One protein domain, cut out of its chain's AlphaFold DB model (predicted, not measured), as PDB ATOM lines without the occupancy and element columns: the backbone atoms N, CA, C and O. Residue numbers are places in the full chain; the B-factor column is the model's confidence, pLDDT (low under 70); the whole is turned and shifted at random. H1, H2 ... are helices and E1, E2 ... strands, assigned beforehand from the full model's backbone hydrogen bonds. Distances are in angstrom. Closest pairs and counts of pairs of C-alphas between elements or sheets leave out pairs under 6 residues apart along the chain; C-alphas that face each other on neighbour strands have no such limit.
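What this domain is: This is residues 2 to 46 and 156 to 192 of the 209 residues of the protein "Hydantoin racemase" of Boseongicola sp. SB0673_bin_14 (UniProt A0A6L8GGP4). Look first for a small parallel sheet of two short strands, E1 and E2, in the middle, with the long helix H3 packed over one face and H1 and H2, partly side by side, over the other. From the end of H3 a long link, residues 171 to 184, runs past H2 to the short helix H4, which sits well away from the sheet and makes one end of the longest axis. The printed part has 82 residues with four named helices and two named strands, in the order H1, E1, H2, E2, H3, H4; the class is mostly helix. The whole is compact, with a radius of gyration of the C-alphas of 12.3 A and spans of 36 by 26 by 24 A.

Where its parts are: Begin at the sheet: E1 is residues 20 to 22 and E2 is residues 42 to 44. Find C-alpha 156 at (23.230, -42.154, 5.191); from there H3, residues 156 to 170, runs 20.4 A to C-alpha 170 at (18.692, -27.562, -8.316). H1, residues 2 to 15, starts at C-alpha 2 at (17.501, -39.761, 22.302) and is 20.3 A long. H2 is residues 31 to 37, 10.2 A long. H4 is residues 185 to 191, 10.0 A long, and ends at C-alpha 191 at (7.983, -26.271, 25.219).

How they stand to each other: E1 and E2 are parallel neighbours at 14 degrees; look for N 21 and O 42 at 2.8 A, and N 44 and O 21 at 2.9 A, both within hydrogen-bond range. E1, H2 and E2 form a strand-helix-strand unit, two parallel neighbour strands with a helix between them along the chain, and its crossover is right-handed. The closest C-alphas of H3 and E1 are those of Ala 20 and Ala 164, 5.3 A apart; for H3 and E2 they are Val 42 and Gly 163, 5.9 A apart. The closest C-alphas of H2 and E2 are those of Arg 35 and Val 43, 5.6 A apart. The closest of H1 and E1 are those of Val 10 and Leu 21, 7.3 A apart. H1 and E2 are only just apart, their closest C-alphas being 8.2 A from each other. H1 touches H2 with its residues 6 to 11 alone, the closest C-alphas being those of Ile 7 and Ala 34 at 5.9 A, at a steep tilt of 40 degrees, the same way. H3 is apart from H1, H2 and H4, and H4 is apart from E1 and E2 too. In H1, H2, H3 and H4 every O i to N i+4 pair is within hydrogen-bond range.

The domain as a whole: The two C-alphas farthest apart are those of Asp 169 and Ala 190, at 36.6 A. Residues 47 to 155 are not printed, and C-alphas 46 and 156 stand 4.7 A apart across the cut. The link from H3 to H4 is long, with 14 residues. The mean pLDDT of the printed part is 94.4, and no printed residue is under 70.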
ATOM      1  N   VAL A   2      16.736 -40.052  23.539       79.50
ATOM      2  CA  VAL A   2      17.501 -39.761  22.302       79.50
ATOM      3  C   VAL A   2      16.797 -38.776  21.352       79.50
ATOM      4  O   VAL A   2      17.442 -37.858  20.859       79.50
ATOM      5  N   THR A   3      15.475 -38.890  21.164       88.88
ATOM      6  CA  THR A   3      14.668 -38.020  20.278       88.88
ATOM      7  C   THR A   3      14.919 -36.532  20.524       88.88
ATOM      8  O   THR A   3      15.259 -35.807  19.601       88.88
ATOM      9  N   GLY A   4      14.846 -36.075  21.779       88.56
ATOM     10  CA  GLY A   4      15.079 -34.665  22.104       88.56
ATOM     11  C   GLY A   4      16.490 -34.183  21.747       88.56
ATOM     12  O   GLY A   4      16.650 -33.036  21.350       88.56
ATOM     13  N   GLY A   5      17.501 -35.054  21.840       89.81
ATOM     14  CA  GLY A   5      18.864 -34.747  21.394       89.81
ATOM     15  C   GLY A   5      18.962 -34.587  19.878       89.81
ATOM     16  O   GLY A   5      19.551 -33.617  19.414       89.81
ATOM     17  N   ILE A   6      18.318 -35.476  19.115       92.44
ATOM     18  CA  ILE A   6      18.260 -35.394  17.644       92.44
ATOM     19  C   ILE A   6      17.584 -34.092  17.204       92.44
ATOM     20  O   ILE A   6      18.127 -33.361  16.384       92.44
ATOM     21  N   ILE A   7      16.440 -33.759  17.800       92.56
ATOM     22  CA  ILE A   7      15.693 -32.529  17.503       92.56
ATOM     23  C   ILE A   7      16.535 -31.275  17.786       92.56
ATOM     24  O   ILE A   7      16.573 -30.360  16.962       92.56
ATOM     25  N   ARG A   8      17.279 -31.250  18.903       91.56
ATOM     26  CA  ARG A   8      18.240 -30.170  19.198       91.56
ATOM     27  C   ARG A   8      19.350 -30.079  18.152       91.56
ATOM     28  O   ARG A   8      19.625 -28.987  17.664       91.56
ATOM     29  N   ALA A   9      19.964 -31.208  17.799       92.62
ATOM     30  CA  ALA A   9      21.025 -31.280  16.793       92.62
ATOM     31  C   ALA A   9      20.562 -30.746  15.432       92.62
ATOM     32  O   ALA A   9      21.268 -29.960  14.805       92.62
ATOM     33  N   VAL A  10      19.349 -31.107  15.010       94.62
ATOM     34  CA  VAL A  10      18.751 -30.647  13.750       94.62
ATOM     35  C   VAL A  10      18.546 -29.136  13.754       94.62
ATOM     36  O   VAL A  10      18.966 -28.468  12.811       94.62
ATOM     37  N   ARG A  11      17.955 -28.579  14.819       92.62
ATOM     38  CA  ARG A  11      17.758 -27.125  14.936       92.62
ATOM     39  C   ARG A  11      19.085 -26.377  14.953       92.62
ATOM     40  O   ARG A  11      19.215 -25.360  14.275       92.62
ATOM     41  N   GLN A  12      20.064 -26.872  15.707       91.94
ATOM     42  CA  GLN A  12      21.383 -26.255  15.779       91.94
ATOM     43  C   GLN A  12      22.078 -26.270  14.411       91.94
ATOM     44  O   GLN A  12      22.524 -25.223  13.955       91.94
ATOM     45  N   ALA A  13      22.107 -27.413  13.719       93.31
ATOM     46  CA  ALA A  13      22.704 -27.519  12.387       93.31
ATOM     47  C   ALA A  13      22.003 -26.616  11.355       93.31
ATOM     48  O   ALA A  13      22.669 -25.951  10.564       93.31
ATOM     49  N   ALA A  14      20.671 -26.519  11.401       93.31
ATOM     50  CA  ALA A  14      19.927 -25.612  10.531       93.31
ATOM     51  C   ALA A  14      20.294 -24.135  10.781       93.31
ATOM     52  O   ALA A  14      20.494 -23.387   9.827       93.31
ATOM     53  N   LYS A  15      20.442 -23.718  12.049       91.25
ATOM     54  CA  LYS A  15      20.881 -22.355  12.420       91.25
ATOM     55  C   LYS A  15      22.326 -22.066  12.012       91.25
ATOM     56  O   LYS A  15      22.646 -20.934  11.674       91.25
ATOM     57  N   GLU A  16      23.185 -23.080  12.042       91.12
ATOM     58  CA  GLU A  16      24.578 -22.989  11.591       91.12
ATOM     59  C   GLU A  16      24.722 -23.000  10.058       91.12
ATOM     60  O   GLU A  16      25.817 -22.776   9.552       91.12
ATOM     61  N   GLY A  17      23.630 -23.215   9.316       92.12
ATOM     62  CA  GLY A  17      23.614 -23.123   7.858       92.12
ATOM     63  C   GLY A  17      24.068 -24.388   7.130       92.12
ATOM     64  O   GLY A  17      24.471 -24.297   5.974       92.12
ATOM     65  N   PHE A  18      24.004 -25.562   7.765       94.06
ATOM     66  CA  PHE A  18      24.302 -26.826   7.082       94.06
ATOM     67  C   PHE A  18      23.282 -27.138   5.974       94.06
ATOM     68  O   PHE A  18      22.084 -26.868   6.092       94.06
ATOM     69  N   ASP A  19      23.752 -27.768   4.895       96.06
ATOM     70  CA  ASP A  19      22.904 -28.136   3.755       96.06
ATOM     71  C   ASP A  19      22.187 -29.473   3.926       96.06
ATOM     72  O   ASP A  19      21.061 -29.637   3.447       96.06
ATOM     73  N   ALA A  20      22.803 -30.411   4.644       97.56
ATOM     74  CA  ALA A  20      22.202 -31.695   4.958       97.56
ATOM     75  C   ALA A  20      22.653 -32.239   6.319       97.56
ATOM     76  O   ALA A  20      23.723 -31.899   6.821       97.56
ATOM     77  N   LEU A  21      21.835 -33.127   6.886       97.25
ATOM     78  CA  LEU A  21      22.099 -33.846   8.126       97.25
ATOM     79  C   LEU A  21      21.657 -35.306   7.998       97.25
ATOM     80  O   LEU A  21      20.578 -35.603   7.479       97.25
ATOM     81  N   ALA A  22      22.479 -36.216   8.515       97.44
ATOM     82  CA  ALA A  22      22.166 -37.634   8.625       97.44
ATOM     83  C   ALA A  22      21.993 -38.035  10.097       97.44
ATOM     84  O   ALA A  22      22.868 -37.790  10.928       97.44
ATOM     85  N   ILE A  23      20.867 -38.667  10.425       96.69
ATOM     86  CA  ILE A  23      20.641 -39.288  11.735       96.69
ATOM     87  C   ILE A  23      21.449 -40.596  11.803       96.69
ATOM     88  O   ILE A  23      21.541 -41.322  10.822       96.69
ATOM     89  N   GLY A  24      22.047 -40.912  12.957       94.25
ATOM     90  CA  GLY A  24      23.016 -42.014  13.100       94.25
ATOM     91  C   GLY A  24      22.459 -43.367  13.566       94.25
ATOM     92  O   GLY A  24      23.214 -44.176  14.101       94.25
ATOM     93  N   CYS A  25      21.154 -43.621  13.443       95.25
ATOM     94  CA  CYS A  25      20.518 -44.852  13.928       95.25
ATOM     95  C   CYS A  25      19.596 -45.443  12.862       95.25
ATOM     96  O   CYS A  25      18.739 -44.728  12.357       95.25
ATOM     97  N   PHE A  26      19.715 -46.747  12.592       97.00
ATOM     98  CA  PHE A  26      18.906 -47.463  11.593       97.00
ATOM     99  C   PHE A  26      17.397 -47.469  11.888       97.00
ATOM    100  O   PHE A  26      16.583 -47.766  11.028       97.00
ATOM    101  N   TYR A  27      16.978 -47.112  13.100       95.62
ATOM    102  CA  TYR A  27      15.556 -46.904  13.380       95.62
ATOM    103  C   TYR A  27      14.987 -45.616  12.797       95.62
ATOM    104  O   TYR A  27      13.798 -45.367  12.979       95.62
ATOM    105  N   ASP A  28      15.816 -44.776  12.175       96.94
ATOM    106  CA  ASP A  28      15.429 -43.468  11.653       96.94
ATOM    107  C   ASP A  28      14.714 -42.626  12.719       96.94
ATOM    108  O   ASP A  28      13.701 -41.967  12.489       96.94
ATOM    109  N   THR A  29      15.240 -42.695  13.946       95.38
ATOM    110  CA  THR A  29      14.604 -42.100  15.123       95.38
ATOM    111  C   THR A  29      14.397 -40.605  14.922       95.38
ATOM    112  O   THR A  29      15.360 -39.873  14.714       95.38
ATOM    113  N   ALA A  30      13.149 -40.159  15.064       95.12
ATOM    114  CA  ALA A  30      12.737 -38.769  14.893       95.12
ATOM    115  C   ALA A  30      12.915 -38.205  13.469       95.12
ATOM    116  O   ALA A  30      12.999 -36.991  13.310       95.12
ATOM    117  N   LEU A  31      13.035 -39.046  12.431       96.62
ATOM    118  CA  LEU A  31      13.282 -38.569  11.066       96.62
ATOM    119  C   LEU A  31      12.151 -37.674  10.538       96.62
ATOM    120  O   LEU A  31      12.435 -36.672   9.882       96.62
ATOM    121  N   ALA A  32      10.891 -38.027  10.799       94.69
ATOM    122  CA  ALA A  32       9.746 -37.244  10.338       94.69
ATOM    123  C   ALA A  32       9.755 -35.845  10.970       94.69
ATOM    124  O   ALA A  32       9.764 -34.838  10.265       94.69
ATOM    125  N   GLU A  33       9.890 -35.793  12.292       94.31
ATOM    126  CA  GLU A  33       9.931 -34.561  13.073       94.31
ATOM    127  C   GLU A  33      11.171 -33.722  12.732       94.31
ATOM    128  O   GLU A  33      11.099 -32.503  12.588       94.31
ATOM    129  N   ALA A  34      12.326 -34.368  12.544       95.94
ATOM    130  CA  ALA A  34      13.550 -33.702  12.119       95.94
ATOM    131  C   ALA A  34      13.391 -33.047  10.742       95.94
ATOM    132  O   ALA A  34      13.868 -31.933  10.538       95.94
ATOM    133  N   ARG A  35      12.703 -33.709   9.803       96.50
ATOM    134  CA  ARG A  35      12.421 -33.139   8.483       96.50
ATOM    135  C   ARG A  35      11.529 -31.911   8.573       96.50
ATOM    136  O   ARG A  35      11.764 -30.993   7.796       96.50
ATOM    137  N   GLU A  36      10.554 -31.858   9.477       95.56
ATOM    138  CA  GLU A  36       9.677 -30.689   9.665       95.56
ATOM    139  C   GLU A  36      10.455 -29.453  10.133       95.56
ATOM    140  O   GLU A  36      10.317 -28.372   9.566       95.56
ATOM    141  N   ILE A  37      11.341 -29.612  11.114       94.06
ATOM    142  CA  ILE A  37      12.002 -28.479  11.785       94.06
ATOM    143  C   ILE A  37      13.360 -28.083  11.189       94.06
ATOM    144  O   ILE A  37      14.029 -27.194  11.716       94.06
ATOM    145  N   SER A  38      13.813 -28.743  10.121       95.56
ATOM    146  CA  SER A  38      15.158 -28.541   9.558       95.56
ATOM    147  C   SER A  38      15.326 -27.265   8.723       95.56
ATOM    148  O   SER A  38      16.384 -27.049   8.133       95.56
ATOM    149  N   GLY A  39      14.299 -26.415   8.620       94.31
ATOM    150  CA  GLY A  39      14.344 -25.225   7.769       94.31
ATOM    151  C   GLY A  39      14.523 -25.610   6.299       94.31
ATOM    152  O   GLY A  39      13.655 -26.263   5.728       94.31
ATOM    153  N   GLU A  40      15.638 -25.242   5.676       96.00
ATOM    154  CA  GLU A  40      15.957 -25.651   4.296       96.00
ATOM    155  C   GLU A  40      16.938 -26.829   4.209       96.00
ATOM    156  O   GLU A  40      17.211 -27.320   3.115       96.00
ATOM    157  N   MET A  41      17.484 -27.274   5.343       97.50
ATOM    158  CA  MET A  41      18.448 -28.369   5.409       97.50
ATOM    159  C   MET A  41      17.760 -29.705   5.116       97.50
ATOM    160  O   MET A  41      16.705 -30.017   5.678       97.50
ATOM    161  N   VAL A  42      18.367 -30.525   4.261       97.88
ATOM    162  CA  VAL A  42      17.868 -31.873   3.961       97.88
ATOM    163  C   VAL A  42      18.201 -32.813   5.118       97.88
ATOM    164  O   VAL A  42      19.344 -32.874   5.556       97.88
ATOM    165  N   VAL A  43      17.225 -33.586   5.600       98.06
ATOM    166  CA  VAL A  43      17.458 -34.591   6.650       98.06
ATOM    167  C   VAL A  43      17.202 -35.995   6.120       98.06
ATOM    168  O   VAL A  43      16.136 -36.291   5.566       98.06
ATOM    169  N   THR A  44      18.188 -36.866   6.320       98.31
ATOM    170  CA  THR A  44      18.129 -38.292   6.000       98.31
ATOM    171  C   THR A  44      18.508 -39.143   7.211       98.31
ATOM    172  O   THR A  44      18.950 -38.635   8.244       98.31
ATOM    173  N   ALA A  45      18.324 -40.450   7.089       98.31
ATOM    174  CA  ALA A  45      18.679 -41.432   8.097       98.31
ATOM    175  C   ALA A  45      19.040 -42.773   7.424       98.31
ATOM    176  O   ALA A  45      18.813 -42.923   6.218       98.31
ATOM    177  N   PRO A  46      19.651 -43.719   8.153       98.44
ATOM    178  CA  PRO A  46      20.295 -44.875   7.560       98.44
ATOM    179  C   PRO A  46      19.318 -45.866   6.933       98.44
ATOM    180  O   PRO A  46      19.611 -46.359   5.853       98.44
ATOM    181  N   ALA A 156      23.701 -43.393   4.583       98.25
ATOM    182  CA  ALA A 156      23.230 -42.154   5.191       98.25
ATOM    183  C   ALA A 156      24.090 -40.947   4.786       98.25
ATOM    184  O   ALA A 156      23.543 -39.911   4.399       98.25
ATOM    185  N   LEU A 157      25.422 -41.089   4.816       97.06
ATOM    186  CA  LEU A 157      26.350 -40.036   4.398       97.06
ATOM    187  C   LEU A 157      26.169 -39.680   2.916       97.06
ATOM    188  O   LEU A 157      25.952 -38.515   2.589       97.06
ATOM    189  N   LYS A 158      26.189 -40.675   2.021       97.62
ATOM    190  CA  LYS A 158      26.029 -40.458   0.574       97.62
ATOM    191  C   LYS A 158      24.678 -39.857   0.225       97.62
ATOM    192  O   LYS A 158      24.589 -38.990  -0.643       97.62
ATOM    193  N   ARG A 159      23.626 -40.241   0.943       98.06
ATOM    194  CA  ARG A 159      22.301 -39.660   0.747       98.06
ATOM    195  C   ARG A 159      22.210 -38.208   1.224       98.06
ATOM    196  O   ARG A 159      21.486 -37.424   0.601       98.06
ATOM    197  N   ALA A 160      22.923 -37.851   2.294       98.06
ATOM    198  CA  ALA A 160      23.052 -36.473   2.765       98.06
ATOM    199  C   ALA A 160      23.846 -35.614   1.772       98.06
ATOM    200  O   ALA A 160      23.360 -34.550   1.394       98.06
ATOM    201  N   GLU A 161      24.995 -36.094   1.281       97.38
ATOM    202  CA  GLU A 161      25.765 -35.430   0.216       97.38
ATOM    203  C   GLU A 161      24.889 -35.179  -1.017       97.38
ATOM    204  O   GLU A 161      24.782 -34.047  -1.482       97.38
ATOM    205  N   TYR A 162      24.186 -36.210  -1.497       97.38
ATOM    206  CA  TYR A 162      23.253 -36.089  -2.616       97.38
ATOM    207  C   TYR A 162      22.171 -35.031  -2.357       97.38
ATOM    208  O   TYR A 162      21.906 -34.193  -3.213       97.38
ATOM    209  N   GLY A 163      21.579 -35.018  -1.160       97.62
ATOM    210  CA  GLY A 163      20.591 -34.011  -0.770       97.62
ATOM    211  C   GLY A 163      21.146 -32.584  -0.763       97.62
ATOM    212  O   GLY A 163      20.495 -31.677  -1.280       97.62
ATOM    213  N   ALA A 164      22.351 -32.390  -0.226       97.38
ATOM    214  CA  ALA A 164      23.030 -31.096  -0.221       97.38
ATOM    215  C   ALA A 164      23.338 -30.612  -1.646       97.38
ATOM    216  O   ALA A 164      23.082 -29.454  -1.973       97.38
ATOM    217  N   LEU A 165      23.822 -31.506  -2.515       97.56
ATOM    218  CA  LEU A 165      24.081 -31.207  -3.924       97.56
ATOM    219  C   LEU A 165      22.795 -30.828  -4.662       97.56
ATOM    220  O   LEU A 165      22.766 -29.802  -5.325       97.56
ATOM    221  N   LEU A 166      21.703 -31.578  -4.491       97.62
ATOM    222  CA  LEU A 166      20.410 -31.237  -5.096       97.62
ATOM    223  C   LEU A 166      19.866 -29.887  -4.616       97.62
ATOM    224  O   LEU A 166      19.309 -29.124  -5.407       97.62
ATOM    225  N   LYS A 167      20.033 -29.570  -3.329       96.25
ATOM    226  CA  LYS A 167      19.670 -28.256  -2.791       96.25
ATOM    227  C   LYS A 167      20.493 -27.154  -3.461       96.25
ATOM    228  O   LYS A 167      19.918 -26.172  -3.917       96.25
ATOM    229  N   ARG A 168      21.814 -27.326  -3.548       95.62
ATOM    230  CA  ARG A 168      22.738 -26.339  -4.126       95.62
ATOM    231  C   ARG A 168      22.538 -26.157  -5.632       95.62
ATOM    232  O   ARG A 168      22.461 -25.028  -6.103       95.62
ATOM    233  N   ASP A 169      22.454 -27.258  -6.368       97.94
ATOM    234  CA  ASP A 169      22.511 -27.274  -7.830       97.94
ATOM    235  C   ASP A 169      21.121 -27.099  -8.459       97.94
ATOM    236  O   ASP A 169      20.993 -26.499  -9.525       97.94
ATOM    237  N   CYS A 170      20.066 -27.591  -7.798       97.94
ATOM    238  CA  CYS A 170      18.692 -27.562  -8.316       97.94
ATOM    239  C   CYS A 170      17.726 -26.710  -7.475       97.94
ATOM    240  O   CYS A 170      16.581 -26.511  -7.883       97.94
ATOM    241  N   GLY A 171      18.131 -26.225  -6.297       96.94
ATOM    242  CA  GLY A 171      17.243 -25.499  -5.379       96.94
ATOM    243  C   GLY A 171      16.208 -26.391  -4.683       96.94
ATOM    244  O   GLY A 171      15.239 -25.886  -4.109       96.94
ATOM    245  N   TRP A 172      16.365 -27.718  -4.742       97.50
ATOM    246  CA  TRP A 172      15.409 -28.655  -4.156       97.50
ATOM    247  C   TRP A 172      15.601 -28.749  -2.645       97.50
ATOM    248  O   TRP A 172      16.531 -29.374  -2.144       97.50
ATOM    249  N   ARG A 173      14.680 -28.114  -1.924       95.81
ATOM    250  CA  ARG A 173      14.630 -28.052  -0.460       95.81
ATOM    251  C   ARG A 173      13.385 -28.766   0.078       95.81
ATOM    252  O   ARG A 173      12.422 -28.939  -0.676       95.81
ATOM    253  N   PRO A 174      13.367 -29.161   1.364       95.81
ATOM    254  CA  PRO A 174      12.176 -29.739   1.977       95.81
ATOM    255  C   PRO A 174      10.939 -28.847   1.803       95.81
ATOM    256  O   PRO A 174      11.014 -27.622   1.924       95.81
ATOM    257  N   SER A 175       9.786 -29.465   1.534       95.69
ATOM    258  CA  SER A 175       8.503 -28.754   1.522       95.69
ATOM    259  C   SER A 175       8.128 -28.304   2.935       95.69
ATOM    260  O   SER A 175       8.391 -29.006   3.907       95.69
ATOM    261  N   ARG A 176       7.470 -27.146   3.039       94.75
ATOM    262  CA  ARG A 176       6.934 -26.572   4.289       94.75
ATOM    263  C   ARG A 176       5.426 -26.353   4.204       94.75
ATOM    264  O   ARG A 176       4.891 -25.366   4.694       94.75
ATOM    265  N   ARG A 177       4.748 -27.228   3.463       94.50
ATOM    266  CA  ARG A 177       3.302 -27.186   3.233       94.50
ATOM    267  C   ARG A 177       2.662 -28.472   3.736       94.50
ATOM    268  O   ARG A 177       3.252 -29.541   3.579       94.50
ATOM    269  N   TRP A 178       1.430 -28.360   4.231       95.06
ATOM    270  CA  TRP A 178       0.589 -29.490   4.634       95.06
ATOM    271  C   TRP A 178       1.264 -30.342   5.716       95.06
ATOM    272  O   TRP A 178       1.737 -29.804   6.706       95.06
ATOM    273  N   SER A 179       1.367 -31.655   5.513       92.50
ATOM    274  CA  SER A 179       1.997 -32.590   6.448       92.50
ATOM    275  C   SER A 179       3.504 -32.385   6.648       92.50
ATOM    276  O   SER A 179       4.115 -33.163   7.362       92.50
ATOM    277  N   CYS A 180       4.130 -31.421   5.967       92.81
ATOM    278  CA  CYS A 180       5.545 -31.078   6.148       92.81
ATOM    279  C   CYS A 180       5.745 -29.680   6.758       92.81
ATOM    280  O   CYS A 180       6.870 -29.170   6.790       92.81
ATOM    281  N   GLU A 181       4.656 -29.020   7.155       95.50
ATOM    282  CA  GLU A 181       4.704 -27.762   7.891       95.50
ATOM    283  C   GLU A 181       5.376 -27.969   9.253       95.50
ATOM    284  O   GLU A 181       5.112 -28.946   9.947       95.50
ATOM    285  N   ALA A 182       6.269 -27.050   9.619       93.69
ATOM    286  CA  ALA A 182       6.884 -27.060  10.936       93.69
ATOM    287  C   ALA A 182       5.898 -26.511  11.978       93.69
ATOM    288  O   ALA A 182       5.180 -25.553  11.672       93.69
ATOM    289  N   PRO A 183       5.919 -27.011  13.226       92.38
ATOM    290  CA  PRO A 183       5.228 -26.351  14.324       92.38
ATOM    291  C   PRO A 183       5.647 -24.871  14.430       92.38
ATOM    292  O   PRO A 183       6.826 -24.558  14.221       92.38
ATOM    293  N   PRO A 184       4.733 -23.946  14.777       92.56
ATOM    294  CA  PRO A 184       5.077 -22.540  14.954       92.56
ATOM    295  C   PRO A 184       6.207 -22.345  15.973       92.56
ATOM    296  O   PRO A 184       6.200 -22.942  17.050       92.56
ATOM    297  N   GLU A 185       7.144 -21.431  15.698       90.56
ATOM    298  CA  GLU A 185       8.273 -21.165  16.610       90.56
ATOM    299  C   GLU A 185       7.818 -20.732  18.018       90.56
ATOM    300  O   GLU A 185       8.484 -21.039  19.004       90.56
ATOM    301  N   ALA A 186       6.653 -20.084  18.140       92.25
ATOM    302  CA  ALA A 186       6.065 -19.744  19.435       92.25
ATOM    303  C   ALA A 186       5.700 -20.990  20.268       92.25
ATOM    304  O   ALA A 186       5.914 -20.999  21.480       92.25
ATOM    305  N   GLU A 187       5.198 -22.053  19.631       90.88
ATOM    306  CA  GLU A 187       4.877 -23.319  20.302       90.88
ATOM    307  C   GLU A 187       6.152 -24.064  20.701       90.88
ATOM    308  O   GLU A 187       6.285 -24.514  21.840       90.88
ATOM    309  N   ILE A 188       7.134 -24.121  19.796       87.88
ATOM    310  CA  ILE A 188       8.440 -24.734  20.065       87.88
ATOM    311  C   ILE A 188       9.121 -24.045  21.259       87.88
ATOM    312  O   ILE A 188       9.625 -24.716  22.167       87.88
ATOM    313  N   ALA A 189       9.093 -22.709  21.296       86.62
ATOM    314  CA  ALA A 189       9.656 -21.924  22.388       86.62
ATOM    315  C   ALA A 189       8.930 -22.169  23.721       86.62
ATOM    316  O   ALA A 189       9.590 -22.270  24.759       86.62
ATOM    317  N   ALA A 190       7.600 -22.318  23.703       88.56
ATOM    318  CA  ALA A 190       6.800 -22.597  24.897       88.56
ATOM    319  C   ALA A 190       7.134 -23.959  25.535       88.56
ATOM    320  O   ALA A 190       7.111 -24.084  26.758       88.56
ATOM    321  N   ILE A 191       7.512 -24.961  24.730       85.19
ATOM    322  CA  ILE A 191       7.983 -26.271  25.219       85.19
ATOM    323  C   ILE A 191       9.338 -26.144  25.943       85.19
ATOM    324  O   ILE A 191       9.661 -26.940  26.829       85.19
ATOM    325  N   GLY A 192      10.171 -25.171  25.557       80.69
ATOM    326  CA  GLY A 192      11.412 -24.817  26.256       80.69
ATOM    327  C   GLY A 192      12.523 -25.879  26.246       80.69
ATOM    328  O   GLY A 192      13.522 -25.711  26.947       80.69
TER     329      GLY A 192